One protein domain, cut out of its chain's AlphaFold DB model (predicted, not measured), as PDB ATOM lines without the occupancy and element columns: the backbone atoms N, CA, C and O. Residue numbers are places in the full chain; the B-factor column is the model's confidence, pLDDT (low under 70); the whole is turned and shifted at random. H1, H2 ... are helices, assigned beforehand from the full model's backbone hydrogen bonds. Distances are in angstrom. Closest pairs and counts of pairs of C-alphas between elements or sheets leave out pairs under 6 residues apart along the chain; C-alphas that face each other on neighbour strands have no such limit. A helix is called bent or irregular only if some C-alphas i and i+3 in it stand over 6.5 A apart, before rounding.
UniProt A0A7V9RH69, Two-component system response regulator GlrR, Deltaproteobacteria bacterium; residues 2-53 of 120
ATOM      1  N   LEU A   2     -12.449  -9.460 -25.063       88.00
ATOM      2  CA  LEU A   2     -12.467 -10.460 -23.974       88.00
ATOM      3  C   LEU A   2     -13.855 -10.774 -23.390       88.00
ATOM      4  O   LEU A   2     -14.174 -11.937 -23.196       88.00
ATOM      5  N   LEU A   3     -14.716  -9.768 -23.199       89.44
ATOM      6  CA  LEU A   3     -16.101  -9.995 -22.751       89.44
ATOM      7  C   LEU A   3     -16.915 -10.862 -23.727       89.44
ATOM      8  O   LEU A   3     -17.772 -11.631 -23.308       89.44
ATOM      9  N   LEU A   4     -16.642 -10.752 -25.031       90.44
ATOM     10  CA  LEU A   4     -17.279 -11.591 -26.047       90.44
ATOM     11  C   LEU A   4     -16.689 -13.004 -26.051       90.44
ATOM     12  O   LEU A   4     -17.438 -13.960 -26.191       90.44
ATOM     13  N   VAL A   5     -15.374 -13.142 -25.844       90.62
ATOM     14  CA  VAL A   5     -14.728 -14.454 -25.651       90.62
ATOM     15  C   VAL A   5     -15.366 -15.187 -24.478       90.62
ATOM     16  O   VAL A   5     -15.739 -16.346 -24.608       90.62
ATOM     17  N   GLU A   6     -15.548 -14.495 -23.354       91.56
ATOM     18  CA  GLU A   6     -16.191 -15.053 -22.170       91.56
ATOM     19  C   GLU A   6     -17.655 -15.420 -22.424       91.56
ATOM     20  O   GLU A   6     -18.102 -16.496 -22.034       91.56
ATOM     21  N   HIS A   7     -18.400 -14.562 -23.121       92.12
ATOM     22  CA  HIS A   7     -19.773 -14.862 -23.512       92.12
ATOM     23  C   HIS A   7     -19.865 -16.132 -24.373       92.12
ATOM     24  O   HIS A   7     -20.639 -17.027 -24.038       92.12
ATOM     25  N   PHE A   8     -19.042 -16.255 -25.418       92.56
ATOM     26  CA  PHE A   8     -19.042 -17.433 -26.289       92.56
ATOM     27  C   PHE A   8     -18.546 -18.692 -25.582       92.56
ATOM     28  O   PHE A   8     -19.121 -19.757 -25.775       92.56
ATOM     29  N   ALA A   9     -17.534 -18.584 -24.718       90.38
ATOM     30  CA  ALA A   9     -17.079 -19.708 -23.905       90.38
ATOM     31  C   ALA A   9     -18.221 -20.253 -23.028       90.38
ATOM     32  O   ALA A   9     -18.443 -21.463 -22.993       90.38
ATOM     33  N   ARG A  10     -19.012 -19.370 -22.399       91.44
ATOM     34  CA  ARG A  10     -20.194 -19.781 -21.623       91.44
ATOM     35  C   ARG A  10     -21.294 -20.390 -22.492       91.44
ATOM     36  O   ARG A  10     -21.870 -21.396 -22.090       91.44
ATOM     37  N   GLU A  11     -21.581 -19.830 -23.672       91.88
ATOM     38  CA  GLU A  11     -22.543 -20.436 -24.616       91.88
ATOM     39  C   GLU A  11     -22.146 -21.865 -25.015       91.88
ATOM     40  O   GLU A  11     -23.011 -22.701 -25.267       91.88
ATOM     41  N   LEU A  12     -20.843 -22.148 -25.053       87.62
ATOM     42  CA  LEU A  12     -20.278 -23.448 -25.411       87.62
ATOM     43  C   LEU A  12     -20.113 -24.395 -24.209       87.62
ATOM     44  O   LEU A  12     -19.565 -25.484 -24.365       87.62
ATOM     45  N   GLY A  13     -20.602 -24.011 -23.025       87.75
ATOM     46  CA  GLY A  13     -20.605 -24.856 -21.826       87.75
ATOM     47  C   GLY A  13     -19.291 -24.868 -21.044       87.75
ATOM     48  O   GLY A  13     -19.074 -25.768 -20.235       87.75
ATOM     49  N   VAL A  14     -18.405 -23.897 -21.271       87.00
ATOM     50  CA  VAL A  14     -17.182 -23.741 -20.477       87.00
ATOM     51  C   VAL A  14     -17.523 -23.103 -19.135       87.00
ATOM     52  O   VAL A  14     -18.036 -21.984 -19.072       87.00
ATOM     53  N   GLU A  15     -17.187 -23.805 -18.056       84.81
ATOM     54  CA  GLU A  15     -17.298 -23.299 -16.693       84.81
ATOM     55  C   GLU A  15     -15.935 -22.795 -16.201       84.81
ATOM     56  O   GLU A  15     -14.934 -23.508 -16.258       84.81
ATOM     57  N   GLY A  16     -15.898 -21.560 -15.694       82.38
ATOM     58  CA  GLY A  16     -14.705 -20.963 -15.085       82.38
ATOM     59  C   GLY A  16     -14.032 -19.850 -15.904       82.38
ATOM     60  O   GLY A  16     -14.541 -19.438 -16.948       82.38
ATOM     61  N   PRO A  17     -12.908 -19.304 -15.400       86.88
ATOM     62  CA  PRO A  17     -12.232 -18.154 -16.000       86.88
ATOM     63  C   PRO A  17     -11.599 -18.492 -17.354       86.88
ATOM     64  O   PRO A  17     -10.856 -19.472 -17.470       86.88
ATOM     65  N   ILE A  18     -11.814 -17.641 -18.360       87.81
ATOM     66  CA  ILE A  18     -11.258 -17.809 -19.715       87.81
ATOM     67  C   ILE A  18      -9.723 -17.854 -19.738       87.81
ATOM     68  O   ILE A  18      -9.136 -18.455 -20.634       87.81
ATOM     69  N   GLU A  19      -9.062 -17.273 -18.740       87.62
ATOM     70  CA  GLU A  19      -7.612 -17.310 -18.552       87.62
ATOM     71  C   GLU A  19      -7.106 -18.725 -18.286       87.62
ATOM     72  O   GLU A  19      -6.035 -19.089 -18.767       87.62
ATOM     73  N   SER A  20      -7.878 -19.528 -17.549       84.31
ATOM     74  CA  SER A  20      -7.538 -20.931 -17.284       84.31
ATOM     75  C   SER A  20      -7.785 -21.831 -18.493       84.31
ATOM     76  O   SER A  20      -7.102 -22.836 -18.662       84.31
ATOM     77  N   VAL A  21      -8.735 -21.443 -19.345       84.00
ATOM     78  CA  VAL A  21      -9.200 -22.237 -20.487       84.00
ATOM     79  C   VAL A  21      -8.323 -22.002 -21.715       84.00
ATOM     80  O   VAL A  21      -7.936 -22.954 -22.383       84.00
ATOM     81  N   PHE A  22      -7.990 -20.744 -22.006       86.81
ATOM     82  CA  PHE A  22      -7.263 -20.363 -23.221       86.81
ATOM     83  C   PHE A  22      -5.816 -19.932 -22.957       86.81
ATOM     84  O   PHE A  22      -4.993 -19.933 -23.867       86.81
ATOM     85  N   GLY A  23      -5.476 -19.556 -21.724       87.56
ATOM     86  CA  GLY A  23      -4.151 -19.043 -21.392       87.56
ATOM     87  C   GLY A  23      -3.904 -17.603 -21.861       87.56
ATOM     88  O   GLY A  23      -4.527 -17.072 -22.784       87.56
ATOM     89  N   ALA A  24      -2.949 -16.939 -21.210       85.75
ATOM     90  CA  ALA A  24      -2.677 -15.516 -21.424       85.75
ATOM     91  C   ALA A  24      -2.161 -15.186 -22.839       85.75
ATOM     92  O   ALA A  24      -2.441 -14.105 -23.361       85.75
ATOM     93  N   GLU A  25      -1.424 -16.101 -23.472       84.25
ATOM     94  CA  GLU A  25      -0.853 -15.893 -24.807       84.25
ATOM     95  C   GLU A  25      -1.944 -15.798 -25.884       84.25
ATOM     96  O   GLU A  25      -1.971 -14.839 -26.662       84.25
ATOM     97  N   ILE A  26      -2.901 -16.730 -25.870       86.56
ATOM     98  CA  ILE A  26      -4.017 -16.769 -26.824       86.56
ATOM     99  C   ILE A  26      -4.929 -15.561 -26.619       86.56
ATOM    100  O   ILE A  26      -5.253 -14.855 -27.576       86.56
ATOM    101  N   LEU A  27      -5.267 -15.246 -25.366       89.62
ATOM    102  CA  LEU A  27      -6.079 -14.071 -25.047       89.62
ATOM    103  C   LEU A  27      -5.404 -12.764 -25.481       89.62
ATOM    104  O   LEU A  27      -6.086 -11.841 -25.933       89.62
ATOM    105  N   THR A  28      -4.076 -12.669 -25.382       88.81
ATOM    106  CA  THR A  28      -3.316 -11.503 -25.856       88.81
ATOM    107  C   THR A  28      -3.330 -11.410 -27.381       88.81
ATOM    108  O   THR A  28      -3.521 -10.325 -27.936       88.81
ATOM    109  N   ARG A  29      -3.168 -12.541 -28.076       87.06
ATOM    110  CA  ARG A  29      -3.257 -12.616 -29.541       87.06
ATOM    111  C   ARG A  29      -4.641 -12.194 -30.033       87.06
ATOM    112  O   ARG A  29      -4.734 -11.339 -30.908       87.06
ATOM    113  N   TRP A  30      -5.709 -12.715 -29.432       89.75
ATOM    114  CA  TRP A  30      -7.081 -12.353 -29.789       89.75
ATOM    115  C   TRP A  30      -7.421 -10.895 -29.488       89.75
ATOM    116  O   TRP A  30      -8.156 -10.277 -30.249       89.75
ATOM    117  N   GLN A  31      -6.864 -10.299 -28.433       89.31
ATOM    118  CA  GLN A  31      -7.044  -8.867 -28.164       89.31
ATOM    119  C   GLN A  31      -6.402  -7.960 -29.217       89.31
ATOM    120  O   GLN A  31      -6.920  -6.877 -29.475       89.31
ATOM    121  N   ARG A  32      -5.273  -8.380 -29.796       87.06
ATOM    122  CA  ARG A  32      -4.529  -7.605 -30.800       87.06
ATOM    123  C   ARG A  32      -5.030  -7.828 -32.225       87.06
ATOM    124  O   ARG A  32      -4.656  -7.072 -33.116       87.06
ATOM    125  N   HIS A  33      -5.846  -8.857 -32.444       83.69
ATOM    126  CA  HIS A  33      -6.405  -9.153 -33.752       83.69
ATOM    127  C   HIS A  33      -7.533  -8.158 -34.099       83.69
ATOM    128  O   HIS A  33      -8.387  -7.900 -33.249       83.69
ATOM    129  N   PRO A  34      -7.564  -7.591 -35.320       76.44
ATOM    130  CA  PRO A  34      -8.543  -6.570 -35.697       76.44
ATOM    131  C   PRO A  34      -9.959  -7.110 -35.968       76.44
ATOM    132  O   PRO A  34     -10.871  -6.302 -36.105       76.44
ATOM    133  N   TRP A  35     -10.154  -8.435 -36.023       82.38
ATOM    134  CA  TRP A  35     -11.452  -9.107 -36.242       82.38
ATOM    135  C   TRP A  35     -12.292  -8.473 -37.369       82.38
ATOM    136  O   TRP A  35     -13.369  -7.931 -37.100       82.38
ATOM    137  N   PRO A  36     -11.809  -8.508 -38.626       72.12
ATOM    138  CA  PRO A  36     -12.471  -7.855 -39.759       72.12
ATOM    139  C   PRO A  36     -13.934  -8.295 -39.968       72.12
ATOM    140  O   PRO A  36     -14.749  -7.504 -40.443       72.12
ATOM    141  N   GLY A  37     -14.297  -9.519 -39.574       69.75
ATOM    142  CA  GLY A  37     -15.656 -10.074 -39.623       69.75
ATOM    143  C   GLY A  37     -16.420 -10.049 -38.293       69.75
ATOM    144  O   GLY A  37     -17.413 -10.771 -38.145       69.75
ATOM    145  N   ASN A  38     -16.007  -9.208 -37.338       78.81
ATOM    146  CA  ASN A  38     -16.667  -8.977 -36.048       78.81
ATOM    147  C   ASN A  38     -16.837 -10.259 -35.190       78.81
ATOM    148  O   ASN A  38     -16.020 -11.177 -35.194       78.81
ATOM    149  N   ALA A  39     -17.925 -10.308 -34.414       81.25
ATOM    150  CA  ALA A  39     -18.237 -11.317 -33.407       81.25
ATOM    151  C   ALA A  39     -18.306 -12.757 -33.948       81.25
ATOM    152  O   ALA A  39     -18.047 -13.691 -33.194       81.25
ATOM    153  N   ARG A  40     -18.614 -12.950 -35.239       82.19
ATOM    154  CA  ARG A  40     -18.669 -14.284 -35.859       82.19
ATOM    155  C   ARG A  40     -17.280 -14.907 -35.986       82.19
ATOM    156  O   ARG A  40     -17.122 -16.091 -35.713       82.19
ATOM    157  N   GLU A  41     -16.279 -14.120 -36.376       83.50
ATOM    158  CA  GLU A  41     -14.893 -14.599 -36.446       83.50
ATOM    159  C   GLU A  41     -14.351 -14.915 -35.055       83.50
ATOM    160  O   GLU A  41     -13.771 -15.980 -34.847       83.50
ATOM    161  N   LEU A  42     -14.628 -14.044 -34.080       86.88
ATOM    162  CA  LEU A  42     -14.253 -14.280 -32.689       86.88
ATOM    163  C   LEU A  42     -14.913 -15.548 -32.125       86.88
ATOM    164  O   LEU A  42     -14.254 -16.325 -31.444       86.88
ATOM    165  N   ARG A  43     -16.193 -15.793 -32.434       87.81
ATOM    166  CA  ARG A  43     -16.904 -17.012 -32.021       87.81
ATOM    167  C   ARG A  43     -16.268 -18.267 -32.619       87.81
ATOM    168  O   ARG A  43     -15.976 -19.199 -31.878       87.81
ATOM    169  N   ASN A  44     -15.973 -18.261 -33.919       85.56
ATOM    170  CA  ASN A  44     -15.300 -19.381 -34.585       85.56
ATOM    171  C   ASN A  44     -13.910 -19.656 -33.990       85.56
ATOM    172  O   ASN A  44     -13.510 -20.811 -33.855       85.56
ATOM    173  N   ALA A  45     -13.170 -18.604 -33.631       86.25
ATOM    174  CA  ALA A  45     -11.870 -18.727 -32.983       86.25
ATOM    175  C   ALA A  45     -11.973 -19.410 -31.611       86.25
ATOM    176  O   ALA A  45     -11.201 -20.325 -31.332       86.25
ATOM    177  N   VAL A  46     -12.953 -19.002 -30.796       88.25
ATOM    178  CA  VAL A  46     -13.244 -19.609 -29.488       88.25
ATOM    179  C   VAL A  46     -13.668 -21.072 -29.642       88.25
ATOM    180  O   VAL A  46     -13.120 -21.938 -28.964       88.25
ATOM    181  N   GLU A  47     -14.579 -21.373 -30.570       86.50
ATOM    182  CA  GLU A  47     -15.009 -22.748 -30.869       86.50
ATOM    183  C   GLU A  47     -13.838 -23.633 -31.310       86.50
ATOM    184  O   GLU A  47     -13.661 -24.740 -30.801       86.50
ATOM    185  N   SER A  48     -13.008 -23.145 -32.235       80.44
ATOM    186  CA  SER A  48     -11.870 -23.909 -32.751       80.44
ATOM    187  C   SER A  48     -10.823 -24.184 -31.674       80.44
ATOM    188  O   SER A  48     -10.224 -25.259 -31.677       80.44
ATOM    189  N   GLU A  49     -10.586 -23.236 -30.768       85.75
ATOM    190  CA  GLU A  49      -9.652 -23.425 -29.658       85.75
ATOM    191  C   GLU A  49     -10.164 -24.492 -28.685       85.75
ATOM    192  O   GLU A  49      -9.415 -25.396 -28.324       85.75
ATOM    193  N   LEU A  50     -11.456 -24.461 -28.339       84.19
ATOM    194  CA  LEU A  50     -12.068 -25.451 -27.446       84.19
ATOM    195  C   LEU A  50     -12.095 -26.867 -28.038       84.19
ATOM    196  O   LEU A  50     -11.946 -27.839 -27.303       84.19
ATOM    197  N   ILE A  51     -12.289 -27.000 -29.355       76.44
ATOM    198  CA  ILE A  51     -12.406 -28.308 -30.020       76.44
ATOM    199  C   ILE A  51     -11.034 -28.908 -30.352       76.44
ATOM    200  O   ILE A  51     -10.837 -30.116 -30.220       76.44
ATOM    201  N   ILE A  52     -10.097 -28.093 -30.847       69.50
ATOM    202  CA  ILE A  52      -8.863 -28.578 -31.488       69.50
ATOM    203  C   ILE A  52      -7.625 -28.308 -30.613       69.50
ATOM    204  O   ILE A  52      -6.588 -28.942 -30.827       69.50
ATOM    205  N   GLY A  53      -7.697 -27.388 -29.639       63.53
ATOM    206  CA  GLY A  53      -6.532 -26.921 -28.869       63.53
ATOM    207  C   GLY A  53      -5.463 -26.268 -29.752       63.53
ATOM    208  O   GLY A  53      -4.269 -26.327 -29.460       63.53
TER     209      GLY A  53
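Overview. This is residues 2 to 53 of the 120 residues of the protein "Two-component system response regulator GlrR" of Deltaproteobacteria bacterium (UniProt A0A7V9RH69). Three helices cluster with their centres in a triangle: H1 crosses H3 near the middle of both and also touches the beginning of H2, while H2 and H3 come close to each other without clearly touching. The helices stand at steep angles to one another, and the links at residues 12 to 17 and 33 to 37 hold the two C-alphas that are farthest apart. The printed part has 52 residues, with three named helices in the order H1, H2, H3 and no named strand; its class is all helix. It is compact, with a radius of gyration of the C-alphas of 10.1 A and a rounded outline of 28 by 21 by 21 A.

Arrangement. H3, residues 38 to 52, touches H1, residues 2 to 11; the closest C-alphas are those of Phe 8 and Arg 43, 6.1 A apart. H1 and H3 run the same way at a steep tilt of 58 degrees. H2, residues 18 to 32, touches H1, with the C-alphas of Glu 6 and Ile 18 closest at 6.2 A. H1 and H2 form a helical hairpin, running opposite ways at a steep tilt of 44 degrees. H2 and H3 are close but not clearly touching: their closest C-alphas, those of Phe 22 and Glu 49, are 7.5 A apart. Every O i to N i+4 pair is within hydrogen-bond range in H1 and H3, and 8 of 11 are in H2.

Along the chain. H3 is 21.6 A long and ends with C-alpha 52 at (-8.863, -28.578, -31.488). H2, 16.5 A long, is irregular: C-alphas 21 and 24 are 9.4 A apart. H1 is 14.2 A long and begins with C-alpha 2 at (-12.467, -10.460, -23.974).

Size, cuts and confidence. The C-alphas farthest apart, those of Glu 15 and Pro 36, are 28.2 A apart. The printed part has no cut. The link from H1 to H2 is short and that from H2 to H3 is tight. The mean pLDDT of the printed part is 85.0; residues 37, 52 and 53 are under 70.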